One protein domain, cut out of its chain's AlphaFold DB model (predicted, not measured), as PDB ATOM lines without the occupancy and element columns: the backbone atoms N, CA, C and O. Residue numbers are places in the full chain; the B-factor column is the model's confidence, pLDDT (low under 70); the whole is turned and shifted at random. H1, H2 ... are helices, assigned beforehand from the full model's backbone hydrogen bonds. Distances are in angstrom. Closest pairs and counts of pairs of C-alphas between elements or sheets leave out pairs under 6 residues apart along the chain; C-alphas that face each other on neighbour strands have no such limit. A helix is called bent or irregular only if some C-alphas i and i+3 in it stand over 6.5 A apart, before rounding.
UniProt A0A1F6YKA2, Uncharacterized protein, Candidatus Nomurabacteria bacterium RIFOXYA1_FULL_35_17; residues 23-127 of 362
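AT A GLANCE: This is residues 23 to 127 of the 362 residues of an uncharacterized protein of Candidatus Nomurabacteria bacterium RIFOXYA1_FULL_35_17 (UniProt A0A1F6YKA2). Look for two lobes joined by a long helix: H4 runs out of a lobe made with H1, H2 and H3 towards a lobe of H5 and the bent helix H6, whose arm H6b folds back beside the last part of H4. The 105 printed residues hold six named helices, H1 to H6 in chain order, and no named strand: all helix, mostly crossed packing. The whole is loose, with a radius of gyration of the C-alphas of 17.9 A, a rod spanning 55 by 24 by 20 A.

HOW THE PARTS SIT: Start at H6, residues 103 to 127, assigned as one helix by its hydrogen bonds but bent: C-alphas 111 and 114 are 9.1 A apart. Its arms H6a, 103 to 111, and H6b, 114 to 127, are about perpendicular at 75 degrees and only just touch, only at the corner, with 3 pairs of C-alphas within 8 A, closest at Val 109 and Ala 117, 5.8 A. H6b is irregular, with C-alphas 123 and 126 7.3 A apart. H5, residues 92 to 100, touches H6a at a steep tilt of 49 degrees, closest C-alphas Ala 99 and Glu 106, 4.2 A. With residues 122 to 126 alone, H6b touches H4, residues 65 to 87, at a shallow tilt of 15 degrees, opposite ways; the closest C-alphas are Ala 83 and Lys 126, 5.4 A. H2, residues 34 to 46, touches H4 at 67 degrees, a steep tilt, closest C-alphas Phe 40 and Leu 76, 6.7 A. H3, residues 50 to 58, forms a helical hairpin with H2, closest C-alphas Leu 44 and Lys 50, 5.9 A. H1, residues 27 to 32, touches H2 only at the corner, closest C-alphas Leu 31 and Ser 37, 4.6 A. Every O i to N i+4 pair is within hydrogen-bond range in H1 to H5; H6a has 4 of 5, H6b 8 of 10.

IN THESE COORDINATES: Find C-alpha 65 at (-20.394, 11.444, -24.752); from there H4 runs 32.4 A to C-alpha 87 at (4.747, -2.359, -39.883). H6b runs 20.8 A to C-alpha 127 at (1.974, 5.549, -30.653), and H2 18.6 A.

THE WHOLE: The C-alphas farthest apart, Glu 63 and Arg 100, are 55.1 A apart. The printed part has no cut and no long link; residues 23 to 24 are under pLDDT 70.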
ATOM      1  N   GLU A  23     -17.164  -2.190 -36.788       58.28
ATOM      2  CA  GLU A  23     -15.885  -2.107 -37.486       58.28
ATOM      3  C   GLU A  23     -14.801  -1.815 -36.441       58.28
ATOM      4  O   GLU A  23     -14.893  -0.839 -35.687       58.28
ATOM      5  N   GLY A  24     -13.809  -2.702 -36.344       63.25
ATOM      6  CA  GLY A  24     -12.755  -2.640 -35.331       63.25
ATOM      7  C   GLY A  24     -13.169  -3.160 -33.946       63.25
ATOM      8  O   GLY A  24     -14.139  -3.894 -33.781       63.25
ATOM      9  N   HIS A  25     -12.391  -2.798 -32.923       76.06
ATOM     10  CA  HIS A  25     -12.621  -3.251 -31.547       76.06
ATOM     11  C   HIS A  25     -13.703  -2.428 -30.856       76.06
ATOM     12  O   HIS A  25     -13.730  -1.202 -30.985       76.06
ATOM     13  N   ALA A  26     -14.553  -3.077 -30.059       84.38
ATOM     14  CA  ALA A  26     -15.489  -2.364 -29.194       84.38
ATOM     15  C   ALA A  26     -14.730  -1.566 -28.116       84.38
ATOM     16  O   ALA A  26     -13.687  -2.008 -27.632       84.38
ATOM     17  N   LEU A  27     -15.269  -0.425 -27.663       86.38
ATOM     18  CA  LEU A  27     -14.600   0.408 -26.649       86.38
ATOM     19  C   LEU A  27     -14.308  -0.375 -25.355       86.38
ATOM     20  O   LEU A  27     -13.245  -0.236 -24.758       86.38
ATOM     21  N   ALA A  28     -15.216  -1.266 -24.951       87.06
ATOM     22  CA  ALA A  28     -15.004  -2.128 -23.791       87.06
ATOM     23  C   ALA A  28     -13.812  -3.089 -23.960       87.06
ATOM     24  O   ALA A  28     -13.172  -3.442 -22.972       87.06
ATOM     25  N   GLU A  29     -13.508  -3.527 -25.183       88.31
ATOM     26  CA  GLU A  29     -12.316  -4.333 -25.479       88.31
ATOM     27  C   GLU A  29     -11.059  -3.466 -25.456       88.31
ATOM     28  O   GLU A  29     -10.066  -3.858 -24.847       88.31
ATOM     29  N   VAL A  30     -11.131  -2.266 -26.041       89.44
ATOM     30  CA  VAL A  30     -10.050  -1.268 -26.017       89.44
ATOM     31  C   VAL A  30      -9.637  -0.944 -24.582       89.44
ATOM     32  O   VAL A  30      -8.451  -0.945 -24.288       89.44
ATOM     33  N   LEU A  31     -10.589  -0.723 -23.670       90.00
ATOM     34  CA  LEU A  31     -10.295  -0.403 -22.266       90.00
ATOM     35  C   LEU A  31      -9.797  -1.604 -21.442       90.00
ATOM     36  O   LEU A  31      -9.164  -1.410 -20.406       90.00
ATOM     37  N   LYS A  32     -10.104  -2.841 -21.862       89.19
ATOM     38  CA  LYS A  32      -9.614  -4.068 -21.206       89.19
ATOM     39  C   LYS A  32      -8.196  -4.430 -21.635       89.19
ATOM     40  O   LYS A  32      -7.478  -5.045 -20.851       89.19
ATOM     41  N   ASP A  33      -7.827  -4.107 -22.869       90.06
ATOM     42  CA  ASP A  33      -6.485  -4.317 -23.397       90.06
ATOM     43  C   ASP A  33      -5.563  -3.184 -22.941       90.06
ATOM     44  O   ASP A  33      -5.785  -2.016 -23.253       90.06
ATOM     45  N   LYS A  34      -4.511  -3.533 -22.201       87.94
ATOM     46  CA  LYS A  34      -3.599  -2.563 -21.587       87.94
ATOM     47  C   LYS A  34      -2.959  -1.613 -22.613       87.94
ATOM     48  O   LYS A  34      -2.860  -0.415 -22.361       87.94
ATOM     49  N   SER A  35      -2.559  -2.138 -23.774       87.56
ATOM     50  CA  SER A  35      -1.884  -1.375 -24.831       87.56
ATOM     51  C   SER A  35      -2.863  -0.466 -25.572       87.56
ATOM     52  O   SER A  35      -2.637   0.738 -25.690       87.56
ATOM     53  N   LYS A  36      -4.009  -1.008 -26.003       90.62
ATOM     54  CA  LYS A  36      -5.045  -0.223 -26.696       90.62
ATOM     55  C   LYS A  36      -5.653   0.835 -25.786       90.62
ATOM     56  O   LYS A  36      -5.962   1.928 -26.248       90.62
ATOM     57  N   SER A  37      -5.792   0.534 -24.499       92.56
ATOM     58  CA  SER A  37      -6.285   1.476 -23.506       92.56
ATOM     59  C   SER A  37      -5.338   2.662 -23.332       92.56
ATOM     60  O   SER A  37      -5.804   3.801 -23.307       92.56
ATOM     61  N   ASP A  38      -4.025   2.427 -23.253       91.00
ATOM     62  CA  ASP A  38      -3.031   3.506 -23.202       91.00
ATOM     63  C   ASP A  38      -3.060   4.361 -24.480       91.00
ATOM     64  O   ASP A  38      -3.120   5.589 -24.401       91.00
ATOM     65  N   LEU A  39      -3.122   3.726 -25.656       92.19
ATOM     66  CA  LEU A  39      -3.267   4.421 -26.940       92.19
ATOM     67  C   LEU A  39      -4.550   5.268 -27.000       92.19
ATOM     68  O   LEU A  39      -4.507   6.418 -27.434       92.19
ATOM     69  N   PHE A  40      -5.674   4.747 -26.504       95.00
ATOM     70  CA  PHE A  40      -6.925   5.502 -26.408       95.00
ATOM     71  C   PHE A  40      -6.797   6.707 -25.468       95.00
ATOM     72  O   PHE A  40      -7.276   7.792 -25.786       95.00
ATOM     73  N   GLY A  41      -6.099   6.548 -24.340       94.19
ATOM     74  CA  GLY A  41      -5.798   7.650 -23.425       94.19
ATOM     75  C   GLY A  41      -4.963   8.756 -24.080       94.19
ATOM     76  O   GLY A  41      -5.263   9.935 -23.917       94.19
ATOM     77  N   LYS A  42      -3.956   8.390 -24.882       92.06
ATOM     78  CA  LYS A  42      -3.160   9.358 -25.662       92.06
ATOM     79  C   LYS A  42      -3.993  10.072 -26.722       92.06
ATOM     80  O   LYS A  42      -3.806  11.266 -26.928       92.06
ATOM     81  N   LEU A  43      -4.915   9.360 -27.372       95.25
ATOM     82  CA  LEU A  43      -5.835   9.964 -28.333       95.25
ATOM     83  C   LEU A  43      -6.748  10.987 -27.645       95.25
ATOM     84  O   LEU A  43      -6.861  12.111 -28.122       95.25
ATOM     85  N   LEU A  44      -7.323  10.642 -26.488       95.62
ATOM     86  CA  LEU A  44      -8.113  11.580 -25.680       95.62
ATOM     87  C   LEU A  44      -7.308  12.828 -25.302       95.62
ATOM     88  O   LEU A  44      -7.831  13.937 -25.368       95.62
ATOM     89  N   GLU A  45      -6.044  12.661 -24.911       93.12
ATOM     90  CA  GLU A  45      -5.168  13.784 -24.573       93.12
ATOM     91  C   GLU A  45      -4.886  14.681 -25.782       93.12
ATOM     92  O   GLU A  45      -5.020  15.900 -25.672       93.12
ATOM     93  N   ARG A  46      -4.555  14.092 -26.938       92.31
ATOM     94  CA  ARG A  46      -4.298  14.837 -28.177       92.31
ATOM     95  C   ARG A  46      -5.512  15.639 -28.637       92.31
ATOM     96  O   ARG A  46      -5.361  16.796 -29.013       92.31
ATOM     97  N   GLU A  47      -6.697  15.040 -28.588       94.12
ATOM     98  CA  GLU A  47      -7.947  15.684 -29.011       94.12
ATOM     99  C   GLU A  47      -8.491  16.676 -27.962       94.12
ATOM    100  O   GLU A  47      -9.589  17.215 -28.109       94.12
ATOM    101  N   GLY A  48      -7.760  16.907 -26.861       93.69
ATOM    102  CA  GLY A  48      -8.188  17.800 -25.782       93.69
ATOM    103  C   GLY A  48      -9.408  17.288 -25.006       93.69
ATOM    104  O   GLY A  48     -10.087  18.058 -24.335       93.69
ATOM    105  N   LYS A  49      -9.702  15.985 -25.074       95.25
ATOM    106  CA  LYS A  49     -10.873  15.322 -24.474       95.25
ATOM    107  C   LYS A  49     -10.558  14.691 -23.115       95.25
ATOM    108  O   LYS A  49     -11.079  13.629 -22.774       95.25
ATOM    109  N   LYS A  50      -9.715  15.341 -22.307       93.75
ATOM    110  CA  LYS A  50      -9.350  14.837 -20.973       93.75
ATOM    111  C   LYS A  50     -10.579  14.665 -20.068       93.75
ATOM    112  O   LYS A  50     -10.715  13.615 -19.449       93.75
ATOM    113  N   ASP A  51     -11.495  15.633 -20.069       93.56
ATOM    114  CA  ASP A  51     -12.715  15.608 -19.245       93.56
ATOM    115  C   ASP A  51     -13.623  14.415 -19.577       93.56
ATOM    116  O   ASP A  51     -14.190  13.791 -18.681       93.56
ATOM    117  N   LEU A  52     -13.704  14.038 -20.859       95.00
ATOM    118  CA  LEU A  52     -14.416  12.834 -21.299       95.00
ATOM    119  C   LEU A  52     -13.766  11.568 -20.721       95.00
ATOM    120  O   LEU A  52     -14.463  10.669 -20.254       95.00
ATOM    121  N   GLY A  53     -12.431  11.511 -20.701       93.50
ATOM    122  CA  GLY A  53     -11.686  10.441 -20.035       93.50
ATOM    123  C   GLY A  53     -11.963  10.375 -18.530       93.50
ATOM    124  O   GLY A  53     -12.127   9.286 -17.980       93.50
ATOM    125  N   GLU A  54     -12.069  11.525 -17.861       93.44
ATOM    126  CA  GLU A  54     -12.403  11.594 -16.435       93.44
ATOM    127  C   GLU A  54     -13.833  11.111 -16.150       93.44
ATOM    128  O   GLU A  54     -14.026  10.293 -15.244       93.44
ATOM    129  N   ARG A  55     -14.826  11.547 -16.939       93.69
ATOM    130  CA  ARG A  55     -16.219  11.070 -16.840       93.69
ATOM    131  C   ARG A  55     -16.323   9.571 -17.097       93.69
ATOM    132  O   ARG A  55     -16.951   8.850 -16.318       93.69
ATOM    133  N   LEU A  56     -15.631   9.075 -18.124       93.06
ATOM    134  CA  LEU A  56     -15.547   7.646 -18.422       93.06
ATOM    135  C   LEU A  56     -14.970   6.854 -17.240       93.06
ATOM    136  O   LEU A  56     -15.510   5.816 -16.864       93.06
ATOM    137  N   ALA A  57     -13.908   7.357 -16.608       90.12
ATOM    138  CA  ALA A  57     -13.286   6.710 -15.456       90.12
ATOM    139  C   ALA A  57     -14.186   6.688 -14.204       90.12
ATOM    140  O   ALA A  57     -14.122   5.732 -13.421       90.12
ATOM    141  N   LYS A  58     -15.058   7.691 -14.036       88.50
ATOM    142  CA  LYS A  58     -16.049   7.765 -12.946       88.50
ATOM    143  C   LYS A  58     -17.357   7.019 -13.232       88.50
ATOM    144  O   LYS A  58     -18.114   6.762 -12.301       88.50
ATOM    145  N   ASN A  59     -17.579   6.571 -14.469       88.50
ATOM    146  CA  ASN A  59     -18.869   6.065 -14.961       88.50
ATOM    147  C   ASN A  59     -19.977   7.141 -14.922       88.50
ATOM    148  O   ASN A  59     -21.133   6.838 -14.646       88.50
ATOM    149  N   GLU A  60     -19.610   8.391 -15.201       93.00
ATOM    150  CA  GLU A  60     -20.481   9.576 -15.177       93.00
ATOM    151  C   GLU A  60     -20.614  10.167 -16.591       93.00
ATOM    152  O   GLU A  60     -20.417  11.359 -16.790       93.00
ATOM    153  N   LEU A  61     -20.856   9.321 -17.600       92.00
ATOM    154  CA  LEU A  61     -21.017   9.788 -18.984       92.00
ATOM    155  C   LEU A  61     -22.293  10.624 -19.138       92.00
ATOM    156  O   LEU A  61     -23.347  10.268 -18.606       92.00
ATOM    157  N   GLU A  62     -22.186  11.704 -19.903       92.50
ATOM    158  CA  GLU A  62     -23.264  12.647 -20.201       92.50
ATOM    159  C   GLU A  62     -23.879  12.392 -21.592       92.50
ATOM    160  O   GLU A  62     -23.422  11.554 -22.375       92.50
ATOM    161  N   GLU A  63     -24.953  13.117 -21.911       87.38
ATOM    162  CA  GLU A  63     -25.558  13.095 -23.245       87.38
ATOM    163  C   GLU A  63     -24.541  13.571 -24.305       87.38
ATOM    164  O   GLU A  63     -23.847  14.565 -24.111       87.38
ATOM    165  N   GLY A  64     -24.413  12.837 -25.416       86.81
ATOM    166  CA  GLY A  64     -23.427  13.109 -26.476       86.81
ATOM    167  C   GLY A  64     -22.024  12.518 -26.245       86.81
ATOM    168  O   GLY A  64     -21.258  12.358 -27.202       86.81
ATOM    169  N   ASP A  65     -21.691  12.087 -25.023       91.12
ATOM    170  CA  ASP A  65     -20.394  11.444 -24.752       91.12
ATOM    171  C   ASP A  65     -20.252  10.114 -25.497       91.12
ATOM    172  O   ASP A  65     -19.171   9.783 -25.979       91.12
ATOM    173  N   VAL A  66     -21.343   9.350 -25.619       89.06
ATOM    174  CA  VAL A  66     -21.342   8.047 -26.306       89.06
ATOM    175  C   VAL A  66     -20.971   8.196 -27.781       89.06
ATOM    176  O   VAL A  66     -20.190   7.397 -28.291       89.06
ATOM    177  N   GLU A  67     -21.488   9.225 -28.452       90.44
ATOM    178  CA  GLU A  67     -21.182   9.502 -29.859       90.44
ATOM    179  C   GLU A  67     -19.714   9.904 -30.021       90.44
ATOM    180  O   GLU A  67     -19.000   9.310 -30.828       90.44
ATOM    181  N   THR A  68     -19.228  10.806 -29.164       92.88
ATOM    182  CA  THR A  68     -17.816  11.225 -29.165       92.88
ATOM    183  C   THR A  68     -16.876  10.040 -28.904       92.88
ATOM    184  O   THR A  68     -15.846   9.887 -29.559       92.88
ATOM    185  N   LEU A  69     -17.216   9.167 -27.950       93.06
ATOM    186  CA  LEU A  69     -16.439   7.963 -27.649       93.06
ATOM    187  C   LEU A  69     -16.424   6.976 -28.822       93.06
ATOM    188  O   LEU A  69     -15.395   6.350 -29.074       93.06
ATOM    189  N   GLU A  70     -17.542   6.834 -29.533       90.00
ATOM    190  CA  GLU A  70     -17.646   5.974 -30.709       90.00
ATOM    191  C   GLU A  70     -16.817   6.511 -31.885       90.00
ATOM    192  O   GLU A  70     -16.133   5.734 -32.553       90.00
ATOM    193  N   GLU A  71     -16.809   7.826 -32.111       92.31
ATOM    194  CA  GLU A  71     -15.941   8.471 -33.104       92.31
ATOM    195  C   GLU A  71     -14.461   8.235 -32.787       92.31
ATOM    196  O   GLU A  71     -13.721   7.705 -33.618       92.31
ATOM    197  N   LEU A  72     -14.040   8.513 -31.550       94.25
ATOM    198  CA  LEU A  72     -12.656   8.302 -31.118       94.25
ATOM    199  C   LEU A  72     -12.242   6.826 -31.194       94.25
ATOM    200  O   LEU A  72     -11.100   6.516 -31.533       94.25
ATOM    201  N   ARG A  73     -13.161   5.894 -30.909       92.88
ATOM    202  CA  ARG A  73     -12.929   4.449 -31.056       92.88
ATOM    203  C   ARG A  73     -12.664   4.067 -32.514       92.88
ATOM    204  O   ARG A  73     -11.762   3.262 -32.774       92.88
ATOM    205  N   LYS A  74     -13.428   4.623 -33.459       91.44
ATOM    206  CA  LYS A  74     -13.216   4.406 -34.899       91.44
ATOM    207  C   LYS A  74     -11.874   4.975 -35.340       91.44
ATOM    208  O   LYS A  74     -11.066   4.228 -35.882       91.44
ATOM    209  N   THR A  75     -11.582   6.227 -34.984       93.25
ATOM    210  CA  THR A  75     -10.292   6.868 -35.276       93.25
ATOM    211  C   THR A  75      -9.115   6.073 -34.711       93.25
ATOM    212  O   THR A  75      -8.119   5.865 -35.403       93.25
ATOM    213  N   LEU A  76      -9.215   5.571 -33.474       93.94
ATOM    214  CA  LEU A  76      -8.183   4.708 -32.898       93.94
ATOM    215  C   LEU A  76      -8.000   3.429 -33.724       93.94
ATOM    216  O   LEU A  76      -6.869   3.034 -33.997       93.94
ATOM    217  N   SER A  77      -9.102   2.779 -34.106       91.56
ATOM    218  CA  SER A  77      -9.064   1.536 -34.881       91.56
ATOM    219  C   SER A  77      -8.388   1.756 -36.237       91.56
ATOM    220  O   SER A  77      -7.469   1.019 -36.577       91.56
ATOM    221  N   GLU A  78      -8.754   2.820 -36.955       91.81
ATOM    222  CA  GLU A  78      -8.128   3.212 -38.225       91.81
ATOM    223  C   GLU A  78      -6.622   3.468 -38.069       91.81
ATOM    224  O   GLU A  78      -5.813   2.967 -38.855       91.81
ATOM    225  N   LYS A  79      -6.223   4.206 -37.024       93.06
ATOM    226  CA  LYS A  79      -4.815   4.516 -36.735       93.06
ATOM    227  C   LYS A  79      -3.997   3.269 -36.396       93.06
ATOM    228  O   LYS A  79      -2.854   3.162 -36.843       93.06
ATOM    229  N   ILE A  80      -4.565   2.328 -35.639       91.69
ATOM    230  CA  ILE A  80      -3.923   1.043 -35.333       91.69
ATOM    231  C   ILE A  80      -3.779   0.211 -36.606       91.69
ATOM    232  O   ILE A  80      -2.678  -0.251 -36.890       91.69
ATOM    233  N   THR A  81      -4.847   0.059 -37.392       91.56
ATOM    234  CA  THR A  81      -4.812  -0.722 -38.636       91.56
ATOM    235  C   THR A  81      -3.775  -0.168 -39.605       91.56
ATOM    236  O   THR A  81      -2.942  -0.917 -40.111       91.56
ATOM    237  N   ARG A  82      -3.745   1.151 -39.807       92.06
ATOM    238  CA  ARG A  82      -2.766   1.781 -40.698       92.06
ATOM    239  C   ARG A  82      -1.330   1.620 -40.194       92.06
ATOM    240  O   ARG A  82      -0.411   1.460 -40.998       92.06
ATOM    241  N   ALA A  83      -1.117   1.655 -38.877       93.44
ATOM    242  CA  ALA A  83       0.190   1.366 -38.294       93.44
ATOM    243  C   ALA A  83       0.601  -0.092 -38.549       93.44
ATOM    244  O   ALA A  83       1.703  -0.317 -39.031       93.44
ATOM    245  N   GLU A  84      -0.295  -1.059 -38.349       92.38
ATOM    246  CA  GLU A  84      -0.043  -2.487 -38.611       92.38
ATOM    247  C   GLU A  84       0.216  -2.792 -40.094       92.38
ATOM    248  O   GLU A  84       1.012  -3.669 -40.427       92.38
ATOM    249  N   GLU A  85      -0.435  -2.074 -41.007       92.25
ATOM    250  CA  GLU A  85      -0.121  -2.137 -42.437       92.25
ATOM    251  C   GLU A  85       1.282  -1.600 -42.726       92.25
ATOM    252  O   GLU A  85       2.041  -2.225 -43.464       92.25
ATOM    253  N   THR A  86       1.654  -0.484 -42.097       92.56
ATOM    254  CA  THR A  86       2.978   0.134 -42.247       92.56
ATOM    255  C   THR A  86       4.084  -0.750 -41.661       92.56
ATOM    256  O   THR A  86       5.147  -0.887 -42.264       92.56
ATOM    257  N   GLU A  87       3.830  -1.408 -40.526       92.44
ATOM    258  CA  GLU A  87       4.747  -2.359 -39.883       92.44
ATOM    259  C   GLU A  87       5.154  -3.492 -40.838       92.44
ATOM    260  O   GLU A  87       6.325  -3.861 -40.892       92.44
ATOM    261  N   LYS A  88       4.220  -4.005 -41.651       91.44
ATOM    262  CA  LYS A  88       4.493  -5.084 -42.620       91.44
ATOM    263  C   LYS A  88       5.475  -4.679 -43.722       91.44
ATOM    264  O   LYS A  88       6.092  -5.552 -44.327       91.44
ATOM    265  N   LEU A  89       5.626  -3.380 -43.978       89.88
ATOM    266  CA  LEU A  89       6.547  -2.846 -44.984       89.88
ATOM    267  C   LEU A  89       7.978  -2.688 -44.450       89.88
ATOM    268  O   LEU A  89       8.905  -2.516 -45.241       89.88
ATOM    269  N   LEU A  90       8.173  -2.775 -43.129       90.00
ATOM    270  CA  LEU A  90       9.473  -2.674 -42.465       90.00
ATOM    271  C   LEU A  90      10.111  -4.056 -42.278       90.00
ATOM    272  O   LEU A  90      10.143  -4.616 -41.184       90.00
ATOM    273  N   THR A  91      10.655  -4.612 -43.360       89.62
ATOM    274  CA  THR A  91      11.452  -5.850 -43.314       89.62
ATOM    275  C   THR A  91      12.934  -5.567 -43.071       89.62
ATOM    276  O   THR A  91      13.410  -4.448 -43.295       89.62
ATOM    277  N   LYS A  92      13.699  -6.596 -42.684       92.12
ATOM    278  CA  LYS A  92      15.162  -6.516 -42.535       92.12
ATOM    279  C   LYS A  92      15.832  -5.963 -43.790       92.12
ATOM    280  O   LYS A  92      16.672  -5.072 -43.706       92.12
ATOM    281  N   GLU A  93      15.434  -6.469 -44.950       88.75
ATOM    282  CA  GLU A  93      15.968  -6.064 -46.248       88.75
ATOM    283  C   GLU A  93      15.646  -4.599 -46.533       88.75
ATOM    284  O   GLU A  93      16.520  -3.858 -46.978       88.75
ATOM    285  N   SER A  94      14.419  -4.162 -46.225       88.62
ATOM    286  CA  SER A  94      14.017  -2.767 -46.412       88.62
ATOM    287  C   SER A  94      14.839  -1.814 -45.539       88.62
ATOM    288  O   SER A  94      15.313  -0.800 -46.042       88.62
ATOM    289  N   VAL A  95      15.095  -2.174 -44.274       90.56
ATOM    290  CA  VAL A  95      15.879  -1.363 -43.330       90.56
ATOM    291  C   VAL A  95      17.345  -1.283 -43.732       90.56
ATOM    292  O   VAL A  95      17.927  -0.201 -43.674       90.56
ATOM    293  N   ILE A  96      17.927  -2.389 -44.200       91.31
ATOM    294  CA  ILE A  96      19.279  -2.386 -44.770       91.31
ATOM    295  C   ILE A  96      19.340  -1.461 -45.991       91.31
ATOM    296  O   ILE A  96      20.288  -0.692 -46.129       91.31
ATOM    297  N   ASP A  97      18.334  -1.509 -46.860       88.31
ATOM    298  CA  ASP A  97      18.275  -0.657 -48.048       88.31
ATOM    299  C   ASP A  97      18.125   0.836 -47.700       88.31
ATOM    300  O   ASP A  97      18.779   1.686 -48.303       88.31
ATOM    301  N   PHE A  98      17.334   1.174 -46.677       91.81
ATOM    302  CA  PHE A  98      17.239   2.548 -46.169       91.81
ATOM    303  C   PHE A  98      18.568   3.030 -45.582       91.81
ATOM    304  O   PHE A  98      18.970   4.160 -45.838       91.81
ATOM    305  N   ALA A  99      19.260   2.176 -44.823       91.12
ATOM    306  CA  ALA A  99      20.550   2.496 -44.217       91.12
ATOM    307  C   ALA A  99      21.635   2.738 -45.275       91.12
ATOM    308  O   ALA A  99      22.354   3.726 -45.196       91.12
ATOM    309  N   ARG A 100      21.704   1.898 -46.317       91.94
ATOM    310  CA  ARG A 100      22.655   2.076 -47.432       91.94
ATOM    311  C   ARG A 100      22.490   3.411 -48.154       91.94
ATOM    312  O   ARG A 100      23.472   3.976 -48.618       91.94
ATOM    313  N   ASN A 101      21.255   3.899 -48.243       90.56
ATOM    314  CA  ASN A 101      20.911   5.129 -48.951       90.56
ATOM    315  C   ASN A 101      20.853   6.367 -48.037       90.56
ATOM    316  O   ASN A 101      20.610   7.477 -48.518       90.56
ATOM    317  N   ASN A 102      21.060   6.215 -46.724       93.69
ATOM    318  CA  ASN A 102      21.012   7.318 -45.768       93.69
ATOM    319  C   ASN A 102      22.057   7.143 -44.643       93.69
ATOM    320  O   ASN A 102      21.815   6.377 -43.707       93.69
ATOM    321  N   PRO A 103      23.174   7.897 -44.671       92.94
ATOM    322  CA  PRO A 103      24.262   7.754 -43.696       92.94
ATOM    323  C   PRO A 103      23.870   8.017 -42.236       92.94
ATOM    324  O   PRO A 103      24.492   7.485 -41.318       92.94
ATOM    325  N   ASP A 104      22.864   8.856 -41.982       92.88
ATOM    326  CA  ASP A 104      22.430   9.144 -40.613       92.88
ATOM    327  C   ASP A 104      21.588   8.005 -40.040       92.88
ATOM    328  O   ASP A 104      21.790   7.593 -38.894       92.88
ATOM    329  N   PHE A 105      20.708   7.422 -40.853       93.38
ATOM    330  CA  PHE A 105      19.988   6.211 -40.478       93.38
ATOM    331  C   PHE A 105      20.916   4.994 -40.380       93.38
ATOM    332  O   PHE A 105      20.729   4.144 -39.510       93.38
ATOM    333  N   GLU A 106      21.965   4.938 -41.202       94.44
ATOM    334  CA  GLU A 106      23.000   3.906 -41.115       94.44
ATOM    335  C   GLU A 106      23.635   3.844 -39.720       94.44
ATOM    336  O   GLU A 106      23.797   2.760 -39.162       94.44
ATOM    337  N   LYS A 107      23.922   4.999 -39.100       93.50
ATOM    338  CA  LYS A 107      24.463   5.062 -37.729       93.50
ATOM    339  C   LYS A 107      23.531   4.386 -36.723       93.50
ATOM    340  O   LYS A 107      23.999   3.612 -35.890       93.50
ATOM    341  N   VAL A 108      22.223   4.635 -36.834       91.25
ATOM    342  CA  VAL A 108      21.194   4.023 -35.975       91.25
ATOM    343  C   VAL A 108      21.206   2.502 -36.134       91.25
ATOM    344  O   VAL A 108      21.255   1.777 -35.142       91.25
ATOM    345  N   VAL A 109      21.201   2.017 -37.378       92.69
ATOM    346  CA  VAL A 109      21.188   0.580 -37.687       92.69
ATOM    347  C   VAL A 109      22.483  -0.105 -37.252       92.69
ATOM    348  O   VAL A 109      22.429  -1.194 -36.689       92.69
ATOM    349  N   ASN A 110      23.640   0.531 -37.430       93.50
ATOM    350  CA  ASN A 110      24.931  -0.016 -37.006       93.50
ATOM    351  C   ASN A 110      25.043  -0.140 -35.478       93.50
ATOM    352  O   ASN A 110      25.730  -1.030 -34.983       93.50
ATOM    353  N   GLN A 111      24.352   0.720 -34.728       93.12
ATOM    354  CA  GLN A 111      24.328   0.676 -33.265       93.12
ATOM    355  C   GLN A 111      23.354  -0.371 -32.704       93.12
ATOM    356  O   GLN A 111      23.622  -0.925 -31.641       93.12
ATOM    357  N   LEU A 112      22.247  -0.659 -33.398       88.88
ATOM    358  CA  LEU A 112      21.193  -1.562 -32.911       88.88
ATOM    359  C   LEU A 112      21.083  -2.902 -33.636       88.88
ATOM    360  O   LEU A 112      20.349  -3.766 -33.166       88.88
ATOM    361  N   THR A 113      21.776  -3.084 -34.761       91.25
ATOM    362  CA  THR A 113      21.464  -4.061 -35.824       91.25
ATOM    363  C   THR A 113      20.146  -3.750 -36.562       91.25
ATOM    364  O   THR A 113      19.283  -3.045 -36.027       91.25
ATOM    365  N   PRO A 114      19.943  -4.261 -37.796       91.81
ATOM    366  CA  PRO A 114      18.683  -4.087 -38.524       91.81
ATOM    367  C   PRO A 114      17.454  -4.556 -37.737       91.81
ATOM    368  O   PRO A 114      16.429  -3.879 -37.724       91.81
ATOM    369  N   GLU A 115      17.555  -5.689 -37.043       91.06
ATOM    370  CA  GLU A 115      16.475  -6.256 -36.237       91.06
ATOM    371  C   GLU A 115      16.120  -5.370 -35.037       91.06
ATOM    372  O   GLU A 115      14.939  -5.134 -34.775       91.06
ATOM    373  N   GLY A 116      17.128  -4.837 -34.339       89.62
ATOM    374  CA  GLY A 116      16.919  -3.906 -33.229       89.62
ATOM    375  C   GLY A 116      16.271  -2.599 -33.694       89.62
ATOM    376  O   GLY A 116      15.319  -2.126 -33.072       89.62
ATOM    377  N   ALA A 117      16.705  -2.056 -34.836       90.06
ATOM    378  CA  ALA A 117      16.095  -0.866 -35.430       90.06
ATOM    379  C   ALA A 117      14.615  -1.096 -35.789       90.06
ATOM    380  O   ALA A 117      13.768  -0.273 -35.437       90.06
ATOM    381  N   ILE A 118      14.283  -2.234 -36.418       91.00
ATOM    382  CA  ILE A 118      12.890  -2.615 -36.712       91.00
ATOM    383  C   ILE A 118      12.077  -2.678 -35.427       91.00
ATOM    384  O   ILE A 118      11.014  -2.070 -35.351       91.00
ATOM    385  N   LYS A 119      12.580  -3.373 -34.405       89.31
ATOM    386  CA  LYS A 119      11.882  -3.527 -33.127       89.31
ATOM    387  C   LYS A 119      11.571  -2.176 -32.481       89.31
ATOM    388  O   LYS A 119      10.442  -1.970 -32.042       89.31
ATOM    389  N   VAL A 120      12.533  -1.251 -32.464       88.38
ATOM    390  CA  VAL A 120      12.338   0.107 -31.933       88.38
ATOM    391  C   VAL A 120      11.268   0.853 -32.728       88.38
ATOM    392  O   VAL A 120      10.311   1.340 -32.129       88.38
ATOM    393  N   ILE A 121      11.377   0.891 -34.058       87.69
ATOM    394  CA  ILE A 121      10.431   1.612 -34.922       87.69
ATOM    395  C   ILE A 121       9.019   1.022 -34.790       87.69
ATOM    396  O   ILE A 121       8.076   1.749 -34.482       87.69
ATOM    397  N   VAL A 122       8.877  -0.297 -34.948       88.62
ATOM    398  CA  VAL A 122       7.598  -1.022 -34.854       88.62
ATOM    399  C   VAL A 122       6.949  -0.820 -33.490       88.62
ATOM    400  O   VAL A 122       5.754  -0.553 -33.420       88.62
ATOM    401  N   SER A 123       7.727  -0.857 -32.403       85.62
ATOM    402  CA  SER A 123       7.178  -0.646 -31.058       85.62
ATOM    403  C   SER A 123       6.537   0.732 -30.864       85.62
ATOM    404  O   SER A 123       5.713   0.888 -29.968       85.62
ATOM    405  N   GLN A 124       6.902   1.715 -31.692       87.81
ATOM    406  CA  GLN A 124       6.450   3.098 -31.570       87.81
ATOM    407  C   GLN A 124       5.474   3.523 -32.674       87.81
ATOM    408  O   GLN A 124       4.778   4.517 -32.493       87.81
ATOM    409  N   LEU A 125       5.347   2.786 -33.786       90.00
ATOM    410  CA  LEU A 125       4.506   3.188 -34.926       90.00
ATOM    411  C   LEU A 125       3.049   3.479 -34.540       90.00
ATOM    412  O   LEU A 125       2.493   4.494 -34.962       90.00
ATOM    413  N   LYS A 126       2.451   2.629 -33.698       91.88
ATOM    414  CA  LYS A 126       1.082   2.815 -33.185       91.88
ATOM    415  C   LYS A 126       0.943   4.041 -32.284       91.88
ATOM    416  O   LYS A 126      -0.101   4.678 -32.276       91.88
ATOM    417  N   GLU A 127       1.975   4.362 -31.508       89.94
ATOM    418  CA  GLU A 127       1.974   5.549 -30.653       89.94
ATOM    419  C   GLU A 127       2.126   6.817 -31.494       89.94
ATOM    420  O   GLU A 127       1.333   7.738 -31.333       89.94
TER     421      GLU A 127